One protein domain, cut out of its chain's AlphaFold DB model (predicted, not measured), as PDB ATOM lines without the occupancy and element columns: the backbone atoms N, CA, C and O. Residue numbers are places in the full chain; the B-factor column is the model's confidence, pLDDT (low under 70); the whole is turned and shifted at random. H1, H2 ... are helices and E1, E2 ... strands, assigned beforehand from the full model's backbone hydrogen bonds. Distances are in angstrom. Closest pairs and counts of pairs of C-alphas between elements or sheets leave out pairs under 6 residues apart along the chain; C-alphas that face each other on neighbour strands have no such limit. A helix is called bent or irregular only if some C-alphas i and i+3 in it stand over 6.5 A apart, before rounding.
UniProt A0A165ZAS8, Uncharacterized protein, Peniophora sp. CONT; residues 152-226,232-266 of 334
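This is residues 152 to 226 and 232 to 266 of the 334 residues of an uncharacterized protein of Peniophora sp. CONT (UniProt A0A165ZAS8). A small slab of two parallel strands, E1 and E2, is covered over one face by two nearly parallel helices, H2 and H3, with H1 packed beside H2 and reaching E1. A fourth helix, H4, packs at the ends of the strands, and H4 with the tail after it makes one end of the longest axis. The 110 printed residues hold four named helices and two named strands, in the order H1 E1 H2 E2 H3 H4; the sheet's order is E1, E2. The class is mixed, helices and strands, with under half of the residues, 54, in named elements. The whole is compact, with a radius of gyration of the C-alphas of 14.7 A, and spans 44 by 30 by 26 A.

Start at Arg 152 and find C-alpha 156 at (-9.562, 81.411, 6.141), where H1 begins; it runs over residues 156 to 163, 10.6 A. Next comes E1, residues 175 to 180, 15.1 A, from C-alpha 175 at (-18.629, 69.923, 3.518). H2 takes residues 186 to 195, 15.3 A; it is neither bent nor irregular, but only just: C-alphas 192 and 195 are 6.2 A apart. E2 covers residues 203 to 208, 15.7 A, and H3 residues 212 to 221, 14.4 A. Past the cut, H4 holds residues 242 to 255, 19.8 A, and ends at C-alpha 255 at (-21.030, 98.807, 5.816).

Look first at E1 and E2, parallel neighbours whose directions differ by 9 degrees; N 176 and O 203 are 2.9 A apart and N 205 and O 176 2.8 A, both within hydrogen-bond range. E1, H2 and E2 form a strand-helix-strand unit, two parallel neighbour strands with a helix between, and its crossover is right-handed. H1 and H2 touch, closest at the C-alphas of Leu 163 and Ser 192, 5.9 A, at a shallow tilt of 32 degrees, the same way. The closest C-alphas of H1 and E1 are those of Thr 156 and Leu 179, 6.1 A. H2 and H3 are close but not clearly touching, with the C-alphas of Ala 186 and Thr 214 closest at 7.6 A, at a shallow tilt of 9 degrees, the same way. For H4 and E2, find the closest C-alphas at Ala 208 and Ala 247, 5.9 A. H4 is apart from H1, H2 and H3. Every O i to N i+4 pair is within hydrogen-bond range in H1, H3 and H4, and 4 of 6 are in H2.

The two C-alphas farthest apart are those of Ser 170 and Pro 260, 44.8 A. Residues 227 to 231 are not printed; C-alphas 226 and 232 stand 18.6 A apart across this cut, in the link from H3 to H4. The link from H1 to E1 is long, with 11 residues. The mean pLDDT of the printed part is 73.2, and residues 232 to 265, which include H4, are under 70.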
ATOM      1  N   ARG A 152     -13.866  71.459   8.315       85.50
ATOM      2  CA  ARG A 152     -14.725  72.161   9.281       85.50
ATOM      3  C   ARG A 152     -13.933  73.149  10.126       85.50
ATOM      4  O   ARG A 152     -12.757  72.924  10.373       85.50
ATOM      5  N   ASP A 153     -14.554  74.236  10.573       80.50
ATOM      6  CA  ASP A 153     -13.968  75.208  11.513       80.50
ATOM      7  C   ASP A 153     -12.542  75.648  11.143       80.50
ATOM      8  O   ASP A 153     -11.683  75.822  12.006       80.50
ATOM      9  N   CYS A 154     -12.268  75.787   9.843       82.75
ATOM     10  CA  CYS A 154     -10.942  76.137   9.353       82.75
ATOM     11  C   CYS A 154     -10.757  77.646   9.275       82.75
ATOM     12  O   CYS A 154     -11.635  78.368   8.801       82.75
ATOM     13  N   SER A 155      -9.585  78.129   9.686       83.56
ATOM     14  CA  SER A 155      -9.245  79.534   9.490       83.56
ATOM     15  C   SER A 155      -9.148  79.844   7.988       83.56
ATOM     16  O   SER A 155      -8.597  79.060   7.211       83.56
ATOM     17  N   THR A 156      -9.668  80.997   7.552       84.06
ATOM     18  CA  THR A 156      -9.562  81.411   6.141       84.06
ATOM     19  C   THR A 156      -8.108  81.431   5.636       84.06
ATOM     20  O   THR A 156      -7.878  80.960   4.522       84.06
ATOM     21  N   PRO A 157      -7.107  81.907   6.413       86.62
ATOM     22  CA  PRO A 157      -5.705  81.828   6.005       86.62
ATOM     23  C   PRO A 157      -5.215  80.393   5.786       86.62
ATOM     24  O   PRO A 157      -4.555  80.131   4.784       86.62
ATOM     25  N   PHE A 158      -5.568  79.454   6.675       88.69
ATOM     26  CA  PHE A 158      -5.213  78.045   6.491       88.69
ATOM     27  C   PHE A 158      -5.872  77.470   5.244       88.69
ATOM     28  O   PHE A 158      -5.212  76.803   4.459       88.69
ATOM     29  N   PHE A 159      -7.155  77.764   5.025       89.50
ATOM     30  CA  PHE A 159      -7.877  77.282   3.853       89.50
ATOM     31  C   PHE A 159      -7.260  77.769   2.536       89.50
ATOM     32  O   PHE A 159      -7.070  76.976   1.619       89.50
ATOM     33  N   LEU A 160      -6.894  79.052   2.448       89.31
ATOM     34  CA  LEU A 160      -6.188  79.593   1.280       89.31
ATOM     35  C   LEU A 160      -4.837  78.903   1.067       89.31
ATOM     36  O   LEU A 160      -4.502  78.548  -0.061       89.31
ATOM     37  N   HIS A 161      -4.086  78.676   2.148       89.31
ATOM     38  CA  HIS A 161      -2.806  77.968   2.093       89.31
ATOM     39  C   HIS A 161      -2.976  76.503   1.668       89.31
ATOM     40  O   HIS A 161      -2.209  76.005   0.852       89.31
ATOM     41  N   PHE A 162      -4.031  75.836   2.143       89.88
ATOM     42  CA  PHE A 162      -4.386  74.462   1.783       89.88
ATOM     43  C   PHE A 162      -4.750  74.300   0.307       89.88
ATOM     44  O   PHE A 162      -4.405  73.294  -0.307       89.88
ATOM     45  N   LEU A 163      -5.432  75.288  -0.275       90.31
ATOM     46  CA  LEU A 163      -5.789  75.274  -1.694       90.31
ATOM     47  C   LEU A 163      -4.671  75.773  -2.616       90.31
ATOM     48  O   LEU A 163      -4.776  75.647  -3.838       90.31
ATOM     49  N   SER A 164      -3.610  76.349  -2.052       87.12
ATOM     50  CA  SER A 164      -2.531  76.968  -2.813       87.12
ATOM     51  C   SER A 164      -1.828  75.955  -3.718       87.12
ATOM     52  O   SER A 164      -1.386  74.895  -3.280       87.12
ATOM     53  N   GLY A 165      -1.720  76.284  -5.008       82.88
ATOM     54  CA  GLY A 165      -1.018  75.460  -5.995       82.88
ATOM     55  C   GLY A 165      -1.734  74.167  -6.401       82.88
ATOM     56  O   GLY A 165      -1.179  73.401  -7.189       82.88
ATOM     57  N   LEU A 166      -2.953  73.916  -5.912       89.62
ATOM     58  CA  LEU A 166      -3.713  72.734  -6.303       89.62
ATOM     59  C   LEU A 166      -4.337  72.891  -7.700       89.62
ATOM     60  O   LEU A 166      -4.866  73.957  -8.029       89.62
ATOM     61  N   PRO A 167      -4.338  71.826  -8.527       90.19
ATOM     62  CA  PRO A 167      -5.036  71.847  -9.804       90.19
ATOM     63  C   PRO A 167      -6.547  72.062  -9.625       90.19
ATOM     64  O   PRO A 167      -7.122  71.598  -8.631       90.19
ATOM     65  N   PRO A 168      -7.229  72.682 -10.605       91.88
ATOM     66  CA  PRO A 168      -8.679  72.816 -10.581       91.88
ATOM     67  C   PRO A 168      -9.386  71.461 -10.433       91.88
ATOM     68  O   PRO A 168      -9.001  70.488 -11.081       91.88
ATOM     69  N   ARG A 169     -10.453  71.415  -9.623       91.94
ATOM     70  CA  ARG A 169     -11.287  70.220  -9.371       91.94
ATOM     71  C   ARG A 169     -10.525  68.987  -8.857       91.94
ATOM     72  O   ARG A 169     -10.954  67.857  -9.085       91.94
ATOM     73  N   SER A 170      -9.394  69.189  -8.188       91.38
ATOM     74  CA  SER A 170      -8.591  68.104  -7.612       91.38
ATOM     75  C   SER A 170      -9.126  67.610  -6.265       91.38
ATOM     76  O   SER A 170      -8.917  66.451  -5.912       91.38
ATOM     77  N   LEU A 171      -9.851  68.453  -5.524       91.88
ATOM     78  CA  LEU A 171     -10.368  68.127  -4.195       91.88
ATOM     79  C   LEU A 171     -11.862  67.812  -4.209       91.88
ATOM     80  O   LEU A 171     -12.674  68.609  -4.674       91.88
ATOM     81  N   ARG A 172     -12.237  66.686  -3.602       93.44
ATOM     82  CA  ARG A 172     -13.633  66.255  -3.444       93.44
ATOM     83  C   ARG A 172     -14.101  66.436  -2.003       93.44
ATOM     84  O   ARG A 172     -14.102  65.481  -1.227       93.44
ATOM     85  N   LEU A 173     -14.463  67.667  -1.648       94.25
ATOM     86  CA  LEU A 173     -15.033  67.995  -0.341       94.25
ATOM     87  C   LEU A 173     -16.562  67.987  -0.412       94.25
ATOM     88  O   LEU A 173     -17.147  68.649  -1.261       94.25
ATOM     89  N   ASN A 174     -17.196  67.296   0.530       94.06
ATOM     90  CA  ASN A 174     -18.642  67.275   0.725       94.06
ATOM     91  C   ASN A 174     -19.115  68.447   1.592       94.06
ATOM     92  O   ASN A 174     -20.210  68.968   1.381       94.06
ATOM     93  N   SER A 175     -18.302  68.850   2.576       91.25
ATOM     94  CA  SER A 175     -18.629  69.923   3.518       91.25
ATOM     95  C   SER A 175     -17.462  70.874   3.724       91.25
ATOM     96  O   SER A 175     -16.319  70.431   3.867       91.25
ATOM     97  N   LEU A 176     -17.779  72.163   3.808       90.06
ATOM     98  CA  LEU A 176     -16.820  73.244   3.976       90.06
ATOM     99  C   LEU A 176     -17.355  74.320   4.923       90.06
ATOM    100  O   LEU A 176     -18.484  74.781   4.759       90.06
ATOM    101  N   GLY A 177     -16.520  74.791   5.845       79.25
ATOM    102  CA  GLY A 177     -16.749  76.044   6.569       79.25
ATOM    103  C   GLY A 177     -16.637  75.933   8.088       79.25
ATOM    104  O   GLY A 177     -16.413  74.837   8.595       79.25
ATOM    105  N   PRO A 178     -16.760  77.057   8.817       81.25
ATOM    106  CA  PRO A 178     -17.182  78.378   8.361       81.25
ATOM    107  C   PRO A 178     -16.099  79.114   7.561       81.25
ATOM    108  O   PRO A 178     -14.954  79.183   7.996       81.25
ATOM    109  N   LEU A 179     -16.463  79.728   6.432       82.69
ATOM    110  CA  LEU A 179     -15.576  80.607   5.656       82.69
ATOM    111  C   LEU A 179     -15.995  82.076   5.742       82.69
ATOM    112  O   LEU A 179     -17.177  82.402   5.631       82.69
ATOM    113  N   ALA A 180     -15.013  82.967   5.878       82.94
ATOM    114  CA  ALA A 180     -15.229  84.410   5.876       82.94
ATOM    115  C   ALA A 180     -14.786  85.034   4.547       82.94
ATOM    116  O   ALA A 180     -13.582  85.195   4.317       82.94
ATOM    117  N   PHE A 181     -15.754  85.424   3.713       80.50
ATOM    118  CA  PHE A 181     -15.529  86.302   2.566       80.50
ATOM    119  C   PHE A 181     -15.593  87.753   3.046       80.50
ATOM    120  O   PHE A 181     -16.639  88.238   3.479       80.50
ATOM    121  N   THR A 182     -14.460  88.442   2.996       80.00
ATOM    122  CA  THR A 182     -14.324  89.873   3.270       80.00
ATOM    123  C   THR A 182     -13.927  90.590   1.987       80.00
ATOM    124  O   THR A 182     -13.363  89.984   1.076       80.00
ATOM    125  N   SER A 183     -14.149  91.901   1.915       75.12
ATOM    126  CA  SER A 183     -13.752  92.707   0.748       75.12
ATOM    127  C   SER A 183     -12.268  92.553   0.378       75.12
ATOM    128  O   SER A 183     -11.910  92.641  -0.792       75.12
ATOM    129  N   SER A 184     -11.406  92.279   1.361       77.88
ATOM    130  CA  SER A 184      -9.966  92.083   1.177       77.88
ATOM    131  C   SER A 184      -9.558  90.708   0.638       77.88
ATOM    132  O   SER A 184      -8.451  90.586   0.118       77.88
ATOM    133  N   ASN A 185     -10.392  89.671   0.773       82.50
ATOM    134  CA  ASN A 185     -10.009  88.296   0.430       82.50
ATOM    135  C   ASN A 185     -10.990  87.573  -0.507       82.50
ATOM    136  O   ASN A 185     -10.635  86.509  -1.010       82.50
ATOM    137  N   ALA A 186     -12.182  88.124  -0.762       84.06
ATOM    138  CA  ALA A 186     -13.255  87.416  -1.455       84.06
ATOM    139  C   ALA A 186     -12.847  86.952  -2.859       84.06
ATOM    140  O   ALA A 186     -13.067  85.796  -3.208       84.06
ATOM    141  N   SER A 187     -12.185  87.811  -3.640       88.81
ATOM    142  CA  SER A 187     -11.694  87.468  -4.982       88.81
ATOM    143  C   SER A 187     -10.682  86.319  -4.957       88.81
ATOM    144  O   SER A 187     -10.828  85.348  -5.699       88.81
ATOM    145  N   ASN A 188      -9.692  86.396  -4.066       90.25
ATOM    146  CA  ASN A 188      -8.657  85.372  -3.912       90.25
ATOM    147  C   ASN A 188      -9.238  84.049  -3.396       90.25
ATOM    148  O   ASN A 188      -8.843  82.976  -3.854       90.25
ATOM    149  N   LEU A 189     -10.199  84.121  -2.474       90.75
ATOM    150  CA  LEU A 189     -10.890  82.961  -1.923       90.75
ATOM    151  C   LEU A 189     -11.725  82.256  -2.995       90.75
ATOM    152  O   LEU A 189     -11.564  81.055  -3.191       90.75
ATOM    153  N   LEU A 190     -12.531  83.004  -3.754       92.31
ATOM    154  CA  LEU A 190     -13.301  82.472  -4.883       92.31
ATOM    155  C   LEU A 190     -12.396  81.838  -5.949       92.31
ATOM    156  O   LEU A 190     -12.708  80.758  -6.450       92.31
ATOM    157  N   ALA A 191     -11.262  82.469  -6.270       91.31
ATOM    158  CA  ALA A 191     -10.299  81.919  -7.221       91.31
ATOM    159  C   ALA A 191      -9.683  80.600  -6.720       91.31
ATOM    160  O   ALA A 191      -9.621  79.619  -7.465       91.31
ATOM    161  N   SER A 192      -9.289  80.550  -5.444       91.88
ATOM    162  CA  SER A 192      -8.688  79.358  -4.826       91.88
ATOM    163  C   SER A 192      -9.673  78.188  -4.775       91.88
ATOM    164  O   SER A 192      -9.298  77.044  -5.023       91.88
ATOM    165  N   MET A 193     -10.962  78.467  -4.555       92.50
ATOM    166  CA  MET A 193     -12.022  77.451  -4.543       92.50
ATOM    167  C   MET A 193     -12.196  76.708  -5.878       92.50
ATOM    168  O   MET A 193     -12.844  75.665  -5.892       92.50
ATOM    169  N   SER A 194     -11.589  77.166  -6.980       92.81
ATOM    170  CA  SER A 194     -11.553  76.407  -8.242       92.81
ATOM    171  C   SER A 194     -10.876  75.032  -8.116       92.81
ATOM    172  O   SER A 194     -11.152  74.142  -8.926       92.81
ATOM    173  N   ALA A 195     -10.040  74.827  -7.091       93.25
ATOM    174  CA  ALA A 195      -9.454  73.533  -6.746       93.25
ATOM    175  C   ALA A 195     -10.492  72.497  -6.262       93.25
ATOM    176  O   ALA A 195     -10.232  71.294  -6.327       93.25
ATOM    177  N   LEU A 196     -11.671  72.935  -5.812       94.69
ATOM    178  CA  LEU A 196     -12.749  72.064  -5.342       94.69
ATOM    179  C   LEU A 196     -13.596  71.541  -6.510       94.69
ATOM    180  O   LEU A 196     -13.844  72.260  -7.475       94.69
ATOM    181  N   ASP A 197     -14.075  70.301  -6.414       94.69
ATOM    182  CA  ASP A 197     -15.012  69.706  -7.370       94.69
ATOM    183  C   ASP A 197     -16.450  70.233  -7.137       94.69
ATOM    184  O   ASP A 197     -17.070  69.900  -6.115       94.69
ATOM    185  N   PRO A 198     -17.020  70.999  -8.096       94.25
ATOM    186  CA  PRO A 198     -18.371  71.559  -8.030       94.25
ATOM    187  C   PRO A 198     -19.496  70.569  -7.746       94.25
ATOM    188  O   PRO A 198     -20.544  70.965  -7.236       94.25
ATOM    189  N   ALA A 199     -19.315  69.304  -8.134       94.50
ATOM    190  CA  ALA A 199     -20.348  68.281  -8.022       94.50
ATOM    191  C   ALA A 199     -20.416  67.652  -6.625       94.50
ATOM    192  O   ALA A 199     -21.420  67.024  -6.287       94.50
ATOM    193  N   THR A 200     -19.354  67.801  -5.828       94.94
ATOM    194  CA  THR A 200     -19.223  67.128  -4.526       94.94
ATOM    195  C   THR A 200     -19.607  68.013  -3.349       94.94
ATOM    196  O   THR A 200     -20.124  67.498  -2.361       94.94
ATOM    197  N   LEU A 201     -19.429  69.333  -3.464       95.56
ATOM    198  CA  LEU A 201     -19.678  70.258  -2.363       95.56
ATOM    199  C   LEU A 201     -21.180  70.441  -2.115       95.56
ATOM    200  O   LEU A 201     -21.868  71.135  -2.863       95.56
ATOM    201  N   GLN A 202     -21.674  69.820  -1.044       95.19
ATOM    202  CA  GLN A 202     -23.089  69.812  -0.663       95.19
ATOM    203  C   GLN A 202     -23.381  70.745   0.508       95.19
ATOM    204  O   GLN A 202     -24.448  71.355   0.548       95.19
ATOM    205  N   THR A 203     -22.449  70.874   1.450       93.12
ATOM    206  CA  THR A 203     -22.628  71.681   2.659       93.12
ATOM    207  C   THR A 203     -21.624  72.822   2.692       93.12
ATOM    208  O   THR A 203     -20.415  72.601   2.619       93.12
ATOM    209  N   VAL A 204     -22.125  74.049   2.832       92.44
ATOM    210  CA  VAL A 204     -21.303  75.256   2.962       92.44
ATOM    211  C   VAL A 204     -21.756  76.066   4.169       92.44
ATOM    212  O   VAL A 204     -22.924  76.438   4.289       92.44
ATOM    213  N   CYS A 205     -20.810  76.370   5.051       88.31
ATOM    214  CA  CYS A 205     -20.986  77.279   6.172       88.31
ATOM    215  C   CYS A 205     -20.168  78.553   5.943       88.31
ATOM    216  O   CYS A 205     -18.978  78.498   5.628       88.31
ATOM    217  N   LEU A 206     -20.811  79.709   6.091       85.62
ATOM    218  CA  LEU A 206     -20.222  81.027   5.888       85.62
ATOM    219  C   LEU A 206     -20.266  81.799   7.207       85.62
ATOM    220  O   LEU A 206     -21.327  81.940   7.810       85.62
ATOM    221  N   SER A 207     -19.126  82.321   7.649       77.56
ATOM    222  CA  SER A 207     -19.025  83.211   8.813       77.56
ATOM    223  C   SER A 207     -19.061  84.688   8.432       77.56
ATOM    224  O   SER A 207     -19.457  85.507   9.254       77.56
ATOM    225  N   ALA A 208     -18.707  85.032   7.190       76.25
ATOM    226  CA  ALA A 208     -18.894  86.358   6.607       76.25
ATOM    227  C   ALA A 208     -19.094  86.246   5.089       76.25
ATOM    228  O   ALA A 208     -18.566  85.330   4.456       76.25
ATOM    229  N   VAL A 209     -19.849  87.180   4.517       76.56
ATOM    230  CA  VAL A 209     -20.066  87.314   3.072       76.56
ATOM    231  C   VAL A 209     -19.887  88.776   2.732       76.56
ATOM    232  O   VAL A 209     -20.574  89.574   3.342       76.56
ATOM    233  N   ASP A 210     -19.019  89.122   1.786       77.06
ATOM    234  CA  ASP A 210     -18.689  90.508   1.432       77.06
ATOM    235  C   ASP A 210     -19.800  91.208   0.624       77.06
ATOM    236  O   ASP A 210     -19.949  92.428   0.679       77.06
ATOM    237  N   SER A 211     -20.574  90.448  -0.157       76.62
ATOM    238  CA  SER A 211     -21.622  90.989  -1.022       76.62
ATOM    239  C   SER A 211     -22.627  89.916  -1.477       76.62
ATOM    240  O   SER A 211     -22.302  88.726  -1.522       76.62
ATOM    241  N   PRO A 212     -23.850  90.300  -1.901       79.31
ATOM    242  CA  PRO A 212     -24.783  89.373  -2.545       79.31
ATOM    243  C   PRO A 212     -24.232  88.747  -3.833       79.31
ATOM    244  O   PRO A 212     -24.666  87.663  -4.218       79.31
ATOM    245  N   GLU A 213     -23.290  89.415  -4.506       82.31
ATOM    246  CA  GLU A 213     -22.669  88.882  -5.718       82.31
ATOM    247  C   GLU A 213     -21.819  87.650  -5.413       82.31
ATOM    248  O   GLU A 213     -21.898  86.668  -6.146       82.31
ATOM    249  N   THR A 214     -21.119  87.626  -4.279       85.38
ATOM    250  CA  THR A 214     -20.376  86.442  -3.828       85.38
ATOM    251  C   THR A 214     -21.276  85.220  -3.677       85.38
ATOM    252  O   THR A 214     -20.912  84.136  -4.130       85.38
ATOM    253  N   LEU A 215     -22.498  85.378  -3.155       88.56
ATOM    254  CA  LEU A 215     -23.467  84.274  -3.095       88.56
ATOM    255  C   LEU A 215     -23.903  83.800  -4.487       88.56
ATOM    256  O   LEU A 215     -24.060  82.597  -4.690       88.56
ATOM    257  N   ARG A 216     -24.062  84.712  -5.455       90.00
ATOM    258  CA  ARG A 216     -24.383  84.346  -6.848       90.00
ATOM    259  C   ARG A 216     -23.229  83.624  -7.530       90.00
ATOM    260  O   ARG A 216     -23.457  82.677  -8.278       90.00
ATOM    261  N   VAL A 217     -21.991  84.052  -7.284       93.50
ATOM    262  CA  VAL A 217     -20.804  83.365  -7.804       93.50
ATOM    263  C   VAL A 217     -20.707  81.968  -7.195       93.50
ATOM    264  O   VAL A 217     -20.536  81.001  -7.938       93.50
ATOM    265  N   LEU A 218     -20.899  81.833  -5.880       93.31
ATOM    266  CA  LEU A 218     -20.929  80.533  -5.206       93.31
ATOM    267  C   LEU A 218     -22.022  79.620  -5.767       93.31
ATOM    268  O   LEU A 218     -21.734  78.464  -6.064       93.31
ATOM    269  N   SER A 219     -23.239  80.127  -5.981       94.38
ATOM    270  CA  SER A 219     -24.345  79.307  -6.492       94.38
ATOM    271  C   SER A 219     -24.119  78.811  -7.922       94.38
ATOM    272  O   SER A 219     -24.484  77.684  -8.256       94.38
ATOM    273  N   ARG A 220     -23.459  79.620  -8.760       94.69
ATOM    274  CA  ARG A 220     -23.048  79.223 -10.117       94.69
ATOM    275  C   ARG A 220     -21.884  78.235 -10.106       94.69
ATOM    276  O   ARG A 220     -21.843  77.338 -10.941       94.69
ATOM    277  N   THR A 221     -20.940  78.419  -9.185       94.75
ATOM    278  CA  THR A 221     -19.711  77.614  -9.115       94.75
ATOM    279  C   THR A 221     -19.972  76.250  -8.486       94.75
ATOM    280  O   THR A 221     -19.402  75.264  -8.936       94.75
ATOM    281  N   PHE A 222     -20.868  76.178  -7.498       96.06
ATOM    282  CA  PHE A 222     -21.196  74.977  -6.728       96.06
ATOM    283  C   PHE A 222     -22.708  74.704  -6.775       96.06
ATOM    284  O   PHE A 222     -23.418  74.877  -5.781       96.06
ATOM    285  N   PRO A 223     -23.239  74.259  -7.928       95.06
ATOM    286  CA  PRO A 223     -24.674  74.030  -8.099       95.06
ATOM    287  C   PRO A 223     -25.204  72.836  -7.285       95.06
ATOM    288  O   PRO A 223     -26.417  72.646  -7.195       95.06
ATOM    289  N   ALA A 224     -24.316  72.009  -6.722       95.88
ATOM    290  CA  ALA A 224     -24.657  70.845  -5.908       95.88
ATOM    291  C   ALA A 224     -24.941  71.171  -4.430       95.88
ATOM    292  O   ALA A 224     -25.286  70.255  -3.689       95.88
ATOM    293  N   ILE A 225     -24.825  72.437  -4.003       96.31
ATOM    294  CA  ILE A 225     -25.066  72.832  -2.609       96.31
ATOM    295  C   ILE A 225     -26.512  72.513  -2.207       96.31
ATOM    296  O   ILE A 225     -27.473  73.017  -2.795       96.31
ATOM    297  N   GLU A 226     -26.644  71.702  -1.160       96.00
ATOM    298  CA  GLU A 226     -27.912  71.314  -0.542       96.00
ATOM    299  C   GLU A 226     -28.089  71.983   0.830       96.00
ATOM    300  O   GLU A 226     -29.211  72.317   1.206       96.00
ATOM    301  N   CYS A 232     -23.948  84.244  11.062       60.97
ATOM    302  CA  CYS A 232     -24.811  84.444  12.216       60.97
ATOM    303  C   CYS A 232     -25.169  85.929  12.336       60.97
ATOM    304  O   CYS A 232     -24.379  86.759  12.782       60.97
ATOM    305  N   TRP A 233     -26.395  86.247  11.948       49.78
ATOM    306  CA  TRP A 233     -27.085  87.456  12.357       49.78
ATOM    307  C   TRP A 233     -27.338  87.367  13.863       49.78
ATOM    308  O   TRP A 233     -27.758  86.297  14.302       49.78
ATOM    309  N   PRO A 234     -27.094  88.424  14.660       37.81
ATOM    310  CA  PRO A 234     -26.899  88.349  16.112       37.81
ATOM    311  C   PRO A 234     -28.171  87.913  16.859       37.81
ATOM    312  O   PRO A 234     -28.883  88.720  17.447       37.81
ATOM    313  N   ALA A 235     -28.468  86.618  16.825       30.11
ATOM    314  CA  ALA A 235     -29.585  85.990  17.522       30.11
ATOM    315  C   ALA A 235     -29.174  84.732  18.306       30.11
ATOM    316  O   ALA A 235     -29.945  84.302  19.154       30.11
ATOM    317  N   CYS A 236     -27.967  84.180  18.105       32.41
ATOM    318  CA  CYS A 236     -27.342  83.268  19.075       32.41
ATOM    319  C   CYS A 236     -26.263  84.043  19.843       32.41
ATOM    320  O   CYS A 236     -25.091  84.037  19.470       32.41
ATOM    321  N   ALA A 237     -26.683  84.758  20.888       30.88
ATOM    322  CA  ALA A 237     -25.797  85.478  21.802       30.88
ATOM    323  C   ALA A 237     -25.114  84.561  22.843       30.88
ATOM    324  O   ALA A 237     -24.246  85.033  23.570       30.88
ATOM    325  N   ASP A 238     -25.443  83.262  22.869       33.81
ATOM    326  CA  ASP A 238     -25.060  82.357  23.965       33.81
ATOM    327  C   ASP A 238     -23.990  81.307  23.590       33.81
ATOM    328  O   ASP A 238     -23.711  80.398  24.366       33.81
ATOM    329  N   GLY A 239     -23.365  81.415  22.410       36.47
ATOM    330  CA  GLY A 239     -22.265  80.533  21.988       36.47
ATOM    331  C   GLY A 239     -20.874  81.166  22.186       36.47
ATOM    332  O   GLY A 239     -20.724  82.371  21.977       36.47
ATOM    333  N   PRO A 240     -19.820  80.385  22.501       35.28
ATOM    334  CA  PRO A 240     -18.477  80.906  22.792       35.28
ATOM    335  C   PRO A 240     -17.698  81.402  21.556       35.28
ATOM    336  O   PRO A 240     -16.560  81.854  21.681       35.28
ATOM    337  N   HIS A 241     -18.273  81.358  20.349       40.59
ATOM    338  CA  HIS A 241     -17.576  81.760  19.128       40.59
ATOM    339  C   HIS A 241     -17.497  83.289  18.985       40.59
ATOM    340  O   HIS A 241     -18.307  83.925  18.301       40.59
ATOM    341  N   ALA A 242     -16.457  83.873  19.584       38.62
ATOM    342  CA  ALA A 242     -16.060  85.276  19.437       38.62
ATOM    343  C   ALA A 242     -15.916  85.722  17.963       38.62
ATOM    344  O   ALA A 242     -16.164  86.886  17.644       38.62
ATOM    345  N   LEU A 243     -15.607  84.793  17.049       40.66
ATOM    346  CA  LEU A 243     -15.505  85.044  15.606       40.66
ATOM    347  C   LEU A 243     -16.838  85.448  14.961       40.66
ATOM    348  O   LEU A 243     -16.843  86.317  14.097       40.66
ATOM    349  N   SER A 244     -17.975  84.915  15.418       42.47
ATOM    350  CA  SER A 244     -19.314  85.301  14.930       42.47
ATOM    351  C   SER A 244     -19.644  86.756  15.286       42.47
ATOM    352  O   SER A 244     -20.187  87.506  14.477       42.47
ATOM    353  N   ARG A 245     -19.243  87.184  16.491       42.16
ATOM    354  CA  ARG A 245     -19.368  88.575  16.950       42.16
ATOM    355  C   ARG A 245     -18.410  89.508  16.218       42.16
ATOM    356  O   ARG A 245     -18.803  90.622  15.875       42.16
ATOM    357  N   ALA A 246     -17.179  89.069  15.968       43.44
ATOM    358  CA  ALA A 246     -16.195  89.848  15.226       43.44
ATOM    359  C   ALA A 246     -16.592  89.995  13.748       43.44
ATOM    360  O   ALA A 246     -16.521  91.098  13.226       43.44
ATOM    361  N   ALA A 247     -17.102  88.939  13.105       46.78
ATOM    362  CA  ALA A 247     -17.605  88.981  11.731       46.78
ATOM    363  C   ALA A 247     -18.809  89.923  11.579       46.78
ATOM    364  O   ALA A 247     -18.850  90.706  10.634       46.78
ATOM    365  N   TYR A 248     -19.730  89.934  12.550       45.94
ATOM    366  CA  TYR A 248     -20.807  90.928  12.622       45.94
ATOM    367  C   TYR A 248     -20.271  92.356  12.803       45.94
ATOM    368  O   TYR A 248     -20.697  93.278  12.112       45.94
ATOM    369  N   THR A 249     -19.290  92.546  13.691       43.00
ATOM    370  CA  THR A 249     -18.655  93.859  13.899       43.00
ATOM    371  C   THR A 249     -17.919  94.339  12.646       43.00
ATOM    372  O   THR A 249     -18.031  95.507  12.302       43.00
ATOM    373  N   VAL A 250     -17.210  93.458  11.936       45.84
ATOM    374  CA  VAL A 250     -16.472  93.777  10.703       45.84
ATOM    375  C   VAL A 250     -17.422  94.032   9.531       45.84
ATOM    376  O   VAL A 250     -17.194  94.976   8.782       45.84
ATOM    377  N   TRP A 251     -18.511  93.267   9.396       42.97
ATOM    378  CA  TRP A 251     -19.570  93.539   8.415       42.97
ATOM    379  C   TRP A 251     -20.226  94.898   8.667       42.97
ATOM    380  O   TRP A 251     -20.326  95.710   7.750       42.97
ATOM    381  N   ASN A 252     -20.569  95.193   9.926       40.56
ATOM    382  CA  ASN A 252     -21.052  96.515  10.316       40.56
ATOM    383  C   ASN A 252     -20.009  97.596  10.020       40.56
ATOM    384  O   ASN A 252     -20.354  98.591   9.404       40.56
ATOM    385  N   MET A 253     -18.736  97.416  10.386       38.66
ATOM    386  CA  MET A 253     -17.690  98.417  10.133       38.66
ATOM    387  C   MET A 253     -17.436  98.666   8.639       38.66
ATOM    388  O   MET A 253     -17.218  99.811   8.252       38.66
ATOM    389  N   LEU A 254     -17.497  97.635   7.794       45.06
ATOM    390  CA  LEU A 254     -17.345  97.774   6.340       45.06
ATOM    391  C   LEU A 254     -18.594  98.384   5.681       45.06
ATOM    392  O   LEU A 254     -18.459  99.141   4.726       45.06
ATOM    393  N   ALA A 255     -19.791  98.132   6.220       39.84
ATOM    394  CA  ALA A 255     -21.030  98.807   5.816       39.84
ATOM    395  C   ALA A 255     -21.153 100.249   6.366       39.84
ATOM    396  O   ALA A 255     -22.037 101.000   5.950       39.84
ATOM    397  N   LEU A 256     -20.271 100.648   7.293       33.72
ATOM    398  CA  LEU A 256     -20.265 101.958   7.955       33.72
ATOM    399  C   LEU A 256     -19.422 103.024   7.233       33.72
ATOM    400  O   LEU A 256     -19.406 104.173   7.681       33.72
ATOM    401  N   SER A 257     -18.791 102.729   6.089       34.28
ATOM    402  CA  SER A 257     -18.334 103.804   5.202       34.28
ATOM    403  C   SER A 257     -19.521 104.305   4.367       34.28
ATOM    404  O   SER A 257     -19.763 103.832   3.260       34.28
ATOM    405  N   SER A 258     -20.244 105.280   4.928       32.59
ATOM    406  CA  SER A 258     -21.157 106.196   4.216       32.59
ATOM    407  C   SER A 258     -22.623 105.774   4.008       32.59
ATOM    408  O   SER A 258     -23.187 106.095   2.966       32.59
ATOM    409  N   THR A 259     -23.304 105.184   4.998       29.02
ATOM    410  CA  THR A 259     -24.782 105.078   4.967       29.02
ATOM    411  C   THR A 259     -25.423 105.141   6.368       29.02
ATOM    412  O   THR A 259     -24.779 104.726   7.332       29.02
ATOM    413  N   PRO A 260     -26.658 105.687   6.509       28.66
ATOM    414  CA  PRO A 260     -27.417 105.746   7.775       28.66
ATOM    415  C   PRO A 260     -27.623 104.335   8.364       28.66
ATOM    416  O   PRO A 260     -27.405 103.376   7.628       28.66
ATOM    417  N   PRO A 261     -28.015 104.175   9.652       31.23
ATOM    418  CA  PRO A 261     -28.091 102.869  10.317       31.23
ATOM    419  C   PRO A 261     -28.921 101.903   9.474       31.23
ATOM    420  O   PRO A 261     -30.140 102.032   9.378       31.23
ATOM    421  N   LEU A 262     -28.233 100.991   8.790       34.00
ATOM    422  CA  LEU A 262     -28.861 100.047   7.890       34.00
ATOM    423  C   LEU A 262     -29.648  99.073   8.760       34.00
ATOM    424  O   LEU A 262     -29.087  98.387   9.612       34.00
ATOM    425  N   ASP A 263     -30.953  99.029   8.534       36.22
ATOM    426  CA  ASP A 263     -31.794  97.881   8.835       36.22
ATOM    427  C   ASP A 263     -31.261  96.732   7.970       36.22
ATOM    428  O   ASP A 263     -31.656  96.551   6.816       36.22
ATOM    429  N   ILE A 264     -30.197  96.075   8.441       47.56
ATOM    430  CA  ILE A 264     -29.499  95.070   7.649       47.56
ATOM    431  C   ILE A 264     -30.419  93.840   7.664       47.56
ATOM    432  O   ILE A 264     -30.474  93.069   8.621       47.56
ATOM    433  N   GLN A 265     -31.246  93.727   6.630       57.94
ATOM    434  CA  GLN A 265     -32.244  92.674   6.519       57.94
ATOM    435  C   GLN A 265     -31.558  91.342   6.221       57.94
ATOM    436  O   GLN A 265     -30.731  91.229   5.309       57.94
ATOM    437  N   ARG A 266     -31.921  90.309   6.986       70.75
ATOM    438  CA  ARG A 266     -31.538  88.930   6.675       70.75
ATOM    439  C   ARG A 266     -32.025  88.594   5.263       70.75
ATOM    440  O   ARG A 266     -33.149  88.956   4.915       70.75
TER     441      ARG A 266